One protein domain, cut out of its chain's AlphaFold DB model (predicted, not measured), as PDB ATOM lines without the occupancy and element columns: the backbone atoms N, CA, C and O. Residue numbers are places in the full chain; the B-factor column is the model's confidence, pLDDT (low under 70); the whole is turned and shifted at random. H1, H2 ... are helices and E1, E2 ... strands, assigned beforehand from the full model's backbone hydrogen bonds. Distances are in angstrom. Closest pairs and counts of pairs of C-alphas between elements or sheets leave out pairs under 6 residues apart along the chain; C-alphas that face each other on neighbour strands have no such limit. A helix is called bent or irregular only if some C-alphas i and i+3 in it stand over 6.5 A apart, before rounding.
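AT A GLANCE: This is residues 31 to 92 of the 101 residues of an uncharacterized protein of Verrucomicrobium sp. GAS474 (UniProt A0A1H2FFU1). A long two-stranded hairpin, E1 and E2, and one helix, H1, meet near the end of E2 and open from there as a V, with a small second hairpin, E3 and E4, across the open side. The middle of this frame, between the long hairpin of E1 and E2, H1, and the small hairpin of E3 and E4, is open, and residues 45 to 50, in the link from E1 to E2, stick out at the far end of the long hairpin. The printed part has 62 residues, with one named helix and four named strands in the order E1, E2, H1, E3, E4; the two sheets, E1 - E2 and E3 - E4, are both antiparallel, and the class is mixed, helices and strands. The whole is only just loose, close to compact, with a radius of gyration of the C-alphas of 13.0 A, and spans 36 by 27 by 22 A.

IN THESE COORDINATES: Residues 31 to 36 come before the first named element. E1, residues 37 to 43, is 17.1 A long from first to last C-alpha and begins at C-alpha 37 (-37.326, -5.512, 37.455). E2, residues 52 to 57, is 16.1 A long. H1, residues 59 to 71, is 18.4 A long and runs from C-alpha 59 at (-42.461, -0.233, 43.589) to C-alpha 71 at (-54.100, -12.704, 50.577). E3, residues 79 to 81, is 6.7 A long. E4, residues 84 to 87, is 9.1 A long and ends at C-alpha 87 (-39.553, -23.162, 43.744).

HOW THE PARTS SIT: E1 and E2 are a hairpin of antiparallel neighbour strands, with 166 degrees between their directions. C-alphas 37 and 57 face each other at 4.4 A, and C-alphas 43 and 52 at 5.0 A. N 41 and O 54 are within hydrogen-bond range at 2.9 A, as are N 54 and O 41 at 2.8 A. A tight link of one residue, Thr 58, joins E2 to H1. In H1 every O i to N i+4 pair is within hydrogen-bond range, and the helix is not bent. E1 and H1 are apart. E3 and E4 are the second hairpin, antiparallel with 141 degrees between their directions. N 81 and O 84 are 2.9 A apart and N 86 and O 79 are 2.8 A apart, both within hydrogen-bond range. E3 and E4 are each apart from E1 and E2, and H1 and E4 are apart.

THE WHOLE: The two C-alphas farthest apart are those of Pro 46 and Glu 71, at 35.8 A, while the first and last printed C-alphas, Ser 31 and Asn 92, are 20.8 A apart. The printed part has no cut and no long link; E3 to E4 is tight, and E1 to E2 and H1 to E3 are short. The mean pLDDT of the printed part is 87.1, and residues 49 to 50 are under 70, in the stretch of residues 45 to 50 that stands free.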
ATOM      1  N   SER A  31     -47.783 -12.025  37.073       92.56
ATOM      2  CA  SER A  31     -46.775 -11.995  36.013       92.56
ATOM      3  C   SER A  31     -45.740 -10.909  36.305       92.56
ATOM      4  O   SER A  31     -46.103  -9.782  36.661       92.56
ATOM      5  N   ILE A  32     -44.463 -11.263  36.174       90.56
ATOM      6  CA  ILE A  32     -43.320 -10.361  36.324       90.56
ATOM      7  C   ILE A  32     -42.575 -10.350  34.992       90.56
ATOM      8  O   ILE A  32     -42.105 -11.388  34.527       90.56
ATOM      9  N   THR A  33     -42.478  -9.170  34.392       92.56
ATOM     10  CA  THR A  33     -41.784  -8.924  33.121       92.56
ATOM     11  C   THR A  33     -40.457  -8.203  33.351       92.56
ATOM     12  O   THR A  33     -40.103  -7.868  34.483       92.56
ATOM     13  N   ARG A  34     -39.685  -7.959  32.286       89.69
ATOM     14  CA  ARG A  34     -38.393  -7.264  32.390       89.69
ATOM     15  C   ARG A  34     -38.562  -5.853  32.957       89.69
ATOM     16  O   ARG A  34     -37.742  -5.407  33.754       89.69
ATOM     17  N   GLU A  35     -39.623  -5.170  32.553       94.44
ATOM     18  CA  GLU A  35     -39.965  -3.797  32.923       94.44
ATOM     19  C   GLU A  35     -40.305  -3.677  34.416       94.44
ATOM     20  O   GLU A  35     -40.152  -2.615  35.019       94.44
ATOM     21  N   ASP A  36     -40.706  -4.788  35.035       93.69
ATOM     22  CA  ASP A  36     -41.007  -4.874  36.459       93.69
ATOM     23  C   ASP A  36     -39.759  -5.048  37.334       93.69
ATOM     24  O   ASP A  36     -39.874  -5.048  38.560       93.69
ATOM     25  N   VAL A  37     -38.568  -5.191  36.744       91.44
ATOM     26  CA  VAL A  37     -37.326  -5.512  37.455       91.44
ATOM     27  C   VAL A  37     -36.328  -4.367  37.325       91.44
ATOM     28  O   VAL A  37     -35.859  -4.024  36.246       91.44
ATOM     29  N   THR A  38     -35.941  -3.798  38.462       92.12
ATOM     30  CA  THR A  38     -34.963  -2.697  38.532       92.12
ATOM     31  C   THR A  38     -33.528  -3.186  38.710       92.12
ATOM     32  O   THR A  38     -32.583  -2.476  38.371       92.12
ATOM     33  N   LYS A  39     -33.345  -4.389  39.267       89.25
ATOM     34  CA  LYS A  39     -32.028  -4.985  39.508       89.25
ATOM     35  C   LYS A  39     -32.124  -6.503  39.591       89.25
ATOM     36  O   LYS A  39     -33.058  -7.031  40.192       89.25
ATOM     37  N   VAL A  40     -31.106  -7.179  39.066       86.00
ATOM     38  CA  VAL A  40     -30.882  -8.618  39.230       86.00
ATOM     39  C   VAL A  40     -29.470  -8.828  39.772       86.00
ATOM     40  O   VAL A  40     -28.531  -8.177  39.315       86.00
ATOM     41  N   VAL A  41     -29.325  -9.695  40.770       86.19
ATOM     42  CA  VAL A  41     -28.037 -10.100  41.349       86.19
ATOM     43  C   VAL A  41     -28.018 -11.616  41.460       86.19
ATOM     44  O   VAL A  41     -28.996 -12.203  41.914       86.19
ATOM     45  N   ILE A  42     -26.908 -12.233  41.065       81.75
ATOM     46  CA  ILE A  42     -26.666 -13.662  41.254       81.75
ATOM     47  C   ILE A  42     -25.520 -13.795  42.254       81.75
ATOM     48  O   ILE A  42     -24.429 -13.275  42.019       81.75
ATOM     49  N   GLU A  43     -25.781 -14.457  43.375       83.25
ATOM     50  CA  GLU A  43     -24.786 -14.780  44.397       83.25
ATOM     51  C   GLU A  43     -24.466 -16.275  44.296       83.25
ATOM     52  O   GLU A  43     -25.316 -17.119  44.568       83.25
ATOM     53  N   ILE A  44     -23.243 -16.617  43.890       80.00
ATOM     54  CA  ILE A  44     -22.772 -18.006  43.871       80.00
ATOM     55  C   ILE A  44     -22.084 -18.263  45.213       80.00
ATOM     56  O   ILE A  44     -20.936 -17.870  45.414       80.00
ATOM     57  N   ASP A  45     -22.807 -18.871  46.153       74.94
ATOM     58  CA  ASP A  45     -22.242 -19.303  47.432       74.94
ATOM     59  C   ASP A  45     -21.611 -20.693  47.243       74.94
ATOM     60  O   ASP A  45     -22.323 -21.627  46.882       74.94
ATOM     61  N   PRO A  46     -20.309 -20.900  47.506       73.00
ATOM     62  CA  PRO A  46     -19.689 -22.225  47.398       73.00
ATOM     63  C   PRO A  46     -20.316 -23.281  48.328       73.00
ATOM     64  O   PRO A  46     -20.046 -24.471  48.167       73.00
ATOM     65  N   LYS A  47     -21.141 -22.874  49.301       80.00
ATOM     66  CA  LYS A  47     -21.913 -23.763  50.184       80.00
ATOM     67  C   LYS A  47     -23.337 -24.036  49.690       80.00
ATOM     68  O   LYS A  47     -23.986 -24.921  50.243       80.00
ATOM     69  N   GLN A  48     -23.828 -23.300  48.690       72.50
ATOM     70  CA  GLN A  48     -25.113 -23.541  48.029       72.50
ATOM     71  C   GLN A  48     -24.854 -23.790  46.538       72.50
ATOM     72  O   GLN A  48     -24.673 -22.836  45.782       72.50
ATOM     73  N   PRO A  49     -24.788 -25.061  46.102       66.12
ATOM     74  CA  PRO A  49     -24.416 -25.393  44.725       66.12
ATOM     75  C   PRO A  49     -25.404 -24.812  43.701       66.12
ATOM     76  O   PRO A  49     -25.013 -24.466  42.587       66.12
ATOM     77  N   GLU A  50     -26.662 -24.637  44.102       68.38
ATOM     78  CA  GLU A  50     -27.646 -23.812  43.408       68.38
ATOM     79  C   GLU A  50     -27.445 -22.336  43.798       68.38
ATOM     80  O   GLU A  50     -27.853 -21.905  44.874       68.38
ATOM     81  N   GLY A  51     -26.786 -21.549  42.942       72.94
ATOM     82  CA  GLY A  51     -26.592 -20.112  43.169       72.94
ATOM     83  C   GLY A  51     -27.903 -19.365  43.467       72.94
ATOM     84  O   GLY A  51     -28.976 -19.713  42.976       72.94
ATOM     85  N   ILE A  52     -27.819 -18.298  44.260       80.44
ATOM     86  CA  ILE A  52     -28.974 -17.523  44.717       80.44
ATOM     87  C   ILE A  52     -29.263 -16.395  43.723       80.44
ATOM     88  O   ILE A  52     -28.451 -15.483  43.542       80.44
ATOM     89  N   LEU A  53     -30.452 -16.409  43.118       81.25
ATOM     90  CA  LEU A  53     -30.959 -15.321  42.280       81.25
ATOM     91  C   LEU A  53     -31.769 -14.332  43.129       81.25
ATOM     92  O   LEU A  53     -32.817 -14.675  43.665       81.25
ATOM     93  N   THR A  54     -31.321 -13.080  43.213       84.88
ATOM     94  CA  THR A  54     -32.066 -11.988  43.856       84.88
ATOM     95  C   THR A  54     -32.572 -10.999  42.812       84.88
ATOM     96  O   THR A  54     -31.786 -10.409  42.068       84.88
ATOM     97  N   MET A  55     -33.881 -10.741  42.813       86.25
ATOM     98  CA  MET A  55     -34.528  -9.743  41.955       86.25
ATOM     99  C   MET A  55     -35.091  -8.595  42.797       86.25
ATOM    100  O   MET A  55     -35.740  -8.819  43.819       86.25
ATOM    101  N   THR A  56     -34.865  -7.356  42.363       89.62
ATOM    102  CA  THR A  56     -35.509  -6.171  42.941       89.62
ATOM    103  C   THR A  56     -36.563  -5.652  41.977       89.62
ATOM    104  O   THR A  56     -36.241  -5.134  40.908       89.62
ATOM    105  N   LEU A  57     -37.824  -5.770  42.381       91.62
ATOM    106  CA  LEU A  57     -38.968  -5.338  41.583       91.62
ATOM    107  C   LEU A  57     -39.181  -3.817  41.649       91.62
ATOM    108  O   LEU A  57     -38.711  -3.166  42.588       91.62
ATOM    109  N   THR A  58     -39.906  -3.251  40.684       93.31
ATOM    110  CA  THR A  58     -40.413  -1.871  40.742       93.31
ATOM    111  C   THR A  58     -41.367  -1.690  41.931       93.31
ATOM    112  O   THR A  58     -41.980  -2.664  42.376       93.31
ATOM    113  N   PRO A  59     -41.558  -0.464  42.456       92.50
ATOM    114  CA  PRO A  59     -42.461  -0.233  43.589       92.50
ATOM    115  C   PRO A  59     -43.896  -0.724  43.348       92.50
ATOM    116  O   PRO A  59     -44.502  -1.305  44.245       92.50
ATOM    117  N   ALA A  60     -44.416  -0.542  42.129       92.50
ATOM    118  CA  ALA A  60     -45.742  -1.026  41.753       92.50
ATOM    119  C   ALA A  60     -45.828  -2.556  41.866       92.50
ATOM    120  O   ALA A  60     -46.705  -3.079  42.550       92.50
ATOM    121  N   LYS A  61     -44.860  -3.283  41.293       92.88
ATOM    122  CA  LYS A  61     -44.869  -4.750  41.333       92.88
ATOM    123  C   LYS A  61     -44.548  -5.315  42.723       92.88
ATOM    124  O   LYS A  61     -45.042  -6.382  43.080       92.88
ATOM    125  N   GLN A  62     -43.783  -4.591  43.547       91.12
ATOM    126  CA  GLN A  62     -43.612  -4.923  44.968       91.12
ATOM    127  C   GLN A  62     -44.940  -4.846  45.728       91.12
ATOM    128  O   GLN A  62     -45.216  -5.720  46.549       91.12
ATOM    129  N   ALA A  63     -45.770  -3.835  45.452       91.88
ATOM    130  CA  ALA A  63     -47.090  -3.718  46.065       91.88
ATOM    131  C   ALA A  63     -48.017  -4.871  45.639       91.88
ATOM    132  O   ALA A  63     -48.683  -5.456  46.495       91.88
ATOM    133  N   ASP A  64     -47.990  -5.257  44.359       92.44
ATOM    134  CA  ASP A  64     -48.732  -6.423  43.858       92.44
ATOM    135  C   ASP A  64     -48.290  -7.716  44.563       92.44
ATOM    136  O   ASP A  64     -49.126  -8.481  45.053       92.44
ATOM    137  N   LEU A  65     -46.973  -7.941  44.676       90.38
ATOM    138  CA  LEU A  65     -46.412  -9.108  45.362       90.38
ATOM    139  C   LEU A  65     -46.795  -9.127  46.850       90.38
ATOM    140  O   LEU A  65     -47.182 -10.166  47.391       90.38
ATOM    141  N   ALA A  66     -46.740  -7.976  47.518       90.50
ATOM    142  CA  ALA A  66     -47.145  -7.841  48.913       90.50
ATOM    143  C   ALA A  66     -48.646  -8.108  49.112       90.50
ATOM    144  O   ALA A  66     -49.045  -8.686  50.128       90.50
ATOM    145  N   LYS A  67     -49.484  -7.695  48.157       91.56
ATOM    146  CA  LYS A  67     -50.930  -7.940  48.173       91.56
ATOM    147  C   LYS A  67     -51.230  -9.428  48.008       91.56
ATOM    148  O   LYS A  67     -51.874 -10.007  48.880       91.56
ATOM    149  N   ILE A  68     -50.704 -10.064  46.958       90.44
ATOM    150  CA  ILE A  68     -51.005 -11.472  46.661       90.44
ATOM    151  C   ILE A  68     -50.479 -12.417  47.749       90.44
ATOM    152  O   ILE A  68     -51.160 -13.371  48.117       90.44
ATOM    153  N   THR A  69     -49.306 -12.138  48.322       89.75
ATOM    154  CA  THR A  69     -48.748 -12.946  49.420       89.75
ATOM    155  C   THR A  69     -49.532 -12.758  50.717       89.75
ATOM    156  O   THR A  69     -49.812 -13.732  51.412       89.75
ATOM    157  N   ARG A  70     -49.988 -11.535  51.020       91.50
ATOM    158  CA  ARG A  70     -50.888 -11.289  52.156       91.50
ATOM    159  C   ARG A  70     -52.193 -12.071  52.023       91.50
ATOM    160  O   ARG A  70     -52.578 -12.758  52.963       91.50
ATOM    161  N   GLU A  71     -52.830 -12.016  50.859       92.19
ATOM    162  CA  GLU A  71     -54.100 -12.704  50.577       92.19
ATOM    163  C   GLU A  71     -53.974 -14.241  50.575       92.19
ATOM    164  O   GLU A  71     -54.974 -14.948  50.700       92.19
ATOM    165  N   ASN A  72     -52.752 -14.772  50.460       89.94
ATOM    166  CA  ASN A  72     -52.480 -16.209  50.360       89.94
ATOM    167  C   ASN A  72     -51.519 -16.727  51.441       89.94
ATOM    168  O   ASN A  72     -50.845 -17.737  51.241       89.94
ATOM    169  N   SER A  73     -51.479 -16.066  52.600       91.06
ATOM    170  CA  SER A  73     -50.705 -16.540  53.754       91.06
ATOM    171  C   SER A  73     -51.151 -17.949  54.177       91.06
ATOM    172  O   SER A  73     -52.340 -18.267  54.170       91.06
ATOM    173  N   GLY A  74     -50.190 -18.808  54.510       89.00
ATOM    174  CA  GLY A  74     -50.396 -20.225  54.828       89.00
ATOM    175  C   GLY A  74     -50.558 -21.143  53.610       89.00
ATOM    176  O   GLY A  74     -50.601 -22.360  53.778       89.00
ATOM    177  N   LYS A  75     -50.622 -20.602  52.385       89.56
ATOM    178  CA  LYS A  75     -50.708 -21.400  51.152       89.56
ATOM    179  C   LYS A  75     -49.335 -21.576  50.503       89.56
ATOM    180  O   LYS A  75     -48.427 -20.766  50.697       89.56
ATOM    181  N   ARG A  76     -49.198 -22.626  49.689       90.44
ATOM    182  CA  ARG A  76     -48.045 -22.802  48.797       90.44
ATOM    183  C   ARG A  76     -48.208 -21.912  47.570       90.44
ATOM    184  O   ARG A  76     -49.268 -21.923  46.945       90.44
ATOM    185  N   ILE A  77     -47.160 -21.178  47.221       89.06
ATOM    186  CA  ILE A  77     -47.075 -20.430  45.962       89.06
ATOM    187  C   ILE A  77     -46.019 -21.068  45.075       89.06
ATOM    188  O   ILE A  77     -45.048 -21.626  45.577       89.06
ATOM    189  N   ARG A  78     -46.208 -20.993  43.759       90.81
ATOM    190  CA  ARG A  78     -45.234 -21.485  42.784       90.81
ATOM    191  C   ARG A  78     -44.514 -20.311  42.151       90.81
ATOM    192  O   ARG A  78     -45.161 -19.397  41.644       90.81
ATOM    193  N   PHE A  79     -43.192 -20.374  42.137       87.62
ATOM    194  CA  PHE A  79     -42.364 -19.512  41.308       87.62
ATOM    195  C   PHE A  79     -42.046 -20.261  40.024       87.62
ATOM    196  O   PHE A  79     -41.465 -21.346  40.059       87.62
ATOM    197  N   ILE A  80     -42.462 -19.695  38.896       88.00
ATOM    198  CA  ILE A  80     -42.286 -20.289  37.573       88.00
ATOM    199  C   ILE A  80     -41.392 -19.361  36.758       88.00
ATOM    200  O   ILE A  80     -41.678 -18.172  36.647       88.00
ATOM    201  N   ILE A  81     -40.322 -19.913  36.192       86.00
ATOM    202  CA  ILE A  81     -39.381 -19.220  35.308       86.00
ATOM    203  C   ILE A  81     -39.333 -20.019  34.006       86.00
ATOM    204  O   ILE A  81     -39.115 -21.229  34.036       86.00
ATOM    205  N   ASP A  82     -39.600 -19.367  32.873       85.94
ATOM    206  CA  ASP A  82     -39.639 -19.994  31.542       85.94
ATOM    207  C   ASP A  82     -40.489 -21.280  31.487       85.94
ATOM    208  O   ASP A  82     -40.109 -22.298  30.907       85.94
ATOM    209  N   GLY A  83     -41.647 -21.258  32.157       88.25
ATOM    210  CA  GLY A  83     -42.579 -22.390  32.224       88.25
ATOM    211  C   GLY A  83     -42.153 -23.532  33.153       88.25
ATOM    212  O   GLY A  83     -42.911 -24.487  33.324       88.25
ATOM    213  N   LYS A  84     -40.983 -23.446  33.795       85.88
ATOM    214  CA  LYS A  84     -40.494 -24.437  34.760       85.88
ATOM    215  C   LYS A  84     -40.674 -23.936  36.185       85.88
ATOM    216  O   LYS A  84     -40.393 -22.780  36.491       85.88
ATOM    217  N   VAL A  85     -41.127 -24.818  37.070       87.38
ATOM    218  CA  VAL A  85     -41.230 -24.514  38.500       87.38
ATOM    219  C   VAL A  85     -39.819 -24.412  39.078       87.38
ATOM    220  O   VAL A  85     -39.089 -25.399  39.105       87.38
ATOM    221  N   ALA A  86     -39.445 -23.213  39.515       85.31
ATOM    222  CA  ALA A  86     -38.165 -22.939  40.159       85.31
ATOM    223  C   ALA A  86     -38.226 -23.234  41.666       85.31
ATOM    224  O   ALA A  86     -37.294 -23.800  42.227       85.31
ATOM    225  N   SER A  87     -39.331 -22.871  42.325       84.62
ATOM    226  CA  SER A  87     -39.553 -23.162  43.744       84.62
ATOM    227  C   SER A  87     -41.038 -23.146  44.107       84.62
ATOM    228  O   SER A  87     -41.871 -22.580  43.394       84.62
ATOM    229  N   GLU A  88     -41.374 -23.781  45.231       90.69
ATOM    230  CA  GLU A  88     -42.753 -23.883  45.716       90.69
ATOM    231  C   GLU A  88     -42.883 -23.701  47.244       90.69
ATOM    232  O   GLU A  88     -43.296 -24.635  47.955       90.69
ATOM    233  N   PRO A  89     -42.483 -22.538  47.785       86.88
ATOM    234  CA  PRO A  89     -42.499 -22.303  49.219       86.88
ATOM    235  C   PRO A  89     -43.914 -22.062  49.753       86.88
ATOM    236  O   PRO A  89     -44.839 -21.663  49.039       86.88
ATOM    237  N   THR A  90     -44.057 -22.251  51.060       91.38
ATOM    238  CA  THR A  90     -45.224 -21.784  51.810       91.38
ATOM    239  C   THR A  90     -45.060 -20.305  52.142       91.38
ATOM    240  O   THR A  90     -44.014 -19.885  52.642       91.38
ATOM    241  N   VAL A  91     -46.099 -19.506  51.894       87.44
ATOM    242  CA  VAL A  91     -46.115 -18.090  52.276       87.44
ATOM    243  C   VAL A  91     -46.373 -17.985  53.768       87.44
ATOM    244  O   VAL A  91     -47.498 -18.159  54.227       87.44
ATOM    245  N   ASN A  92     -45.334 -17.675  54.532       84.38
ATOM    246  CA  ASN A  92     -45.458 -17.519  55.980       84.38
ATOM    247  C   ASN A  92     -45.852 -16.089  56.384       84.38
ATOM    248  O   ASN A  92     -46.427 -15.883  57.449       84.38
TER     249      ASN A  92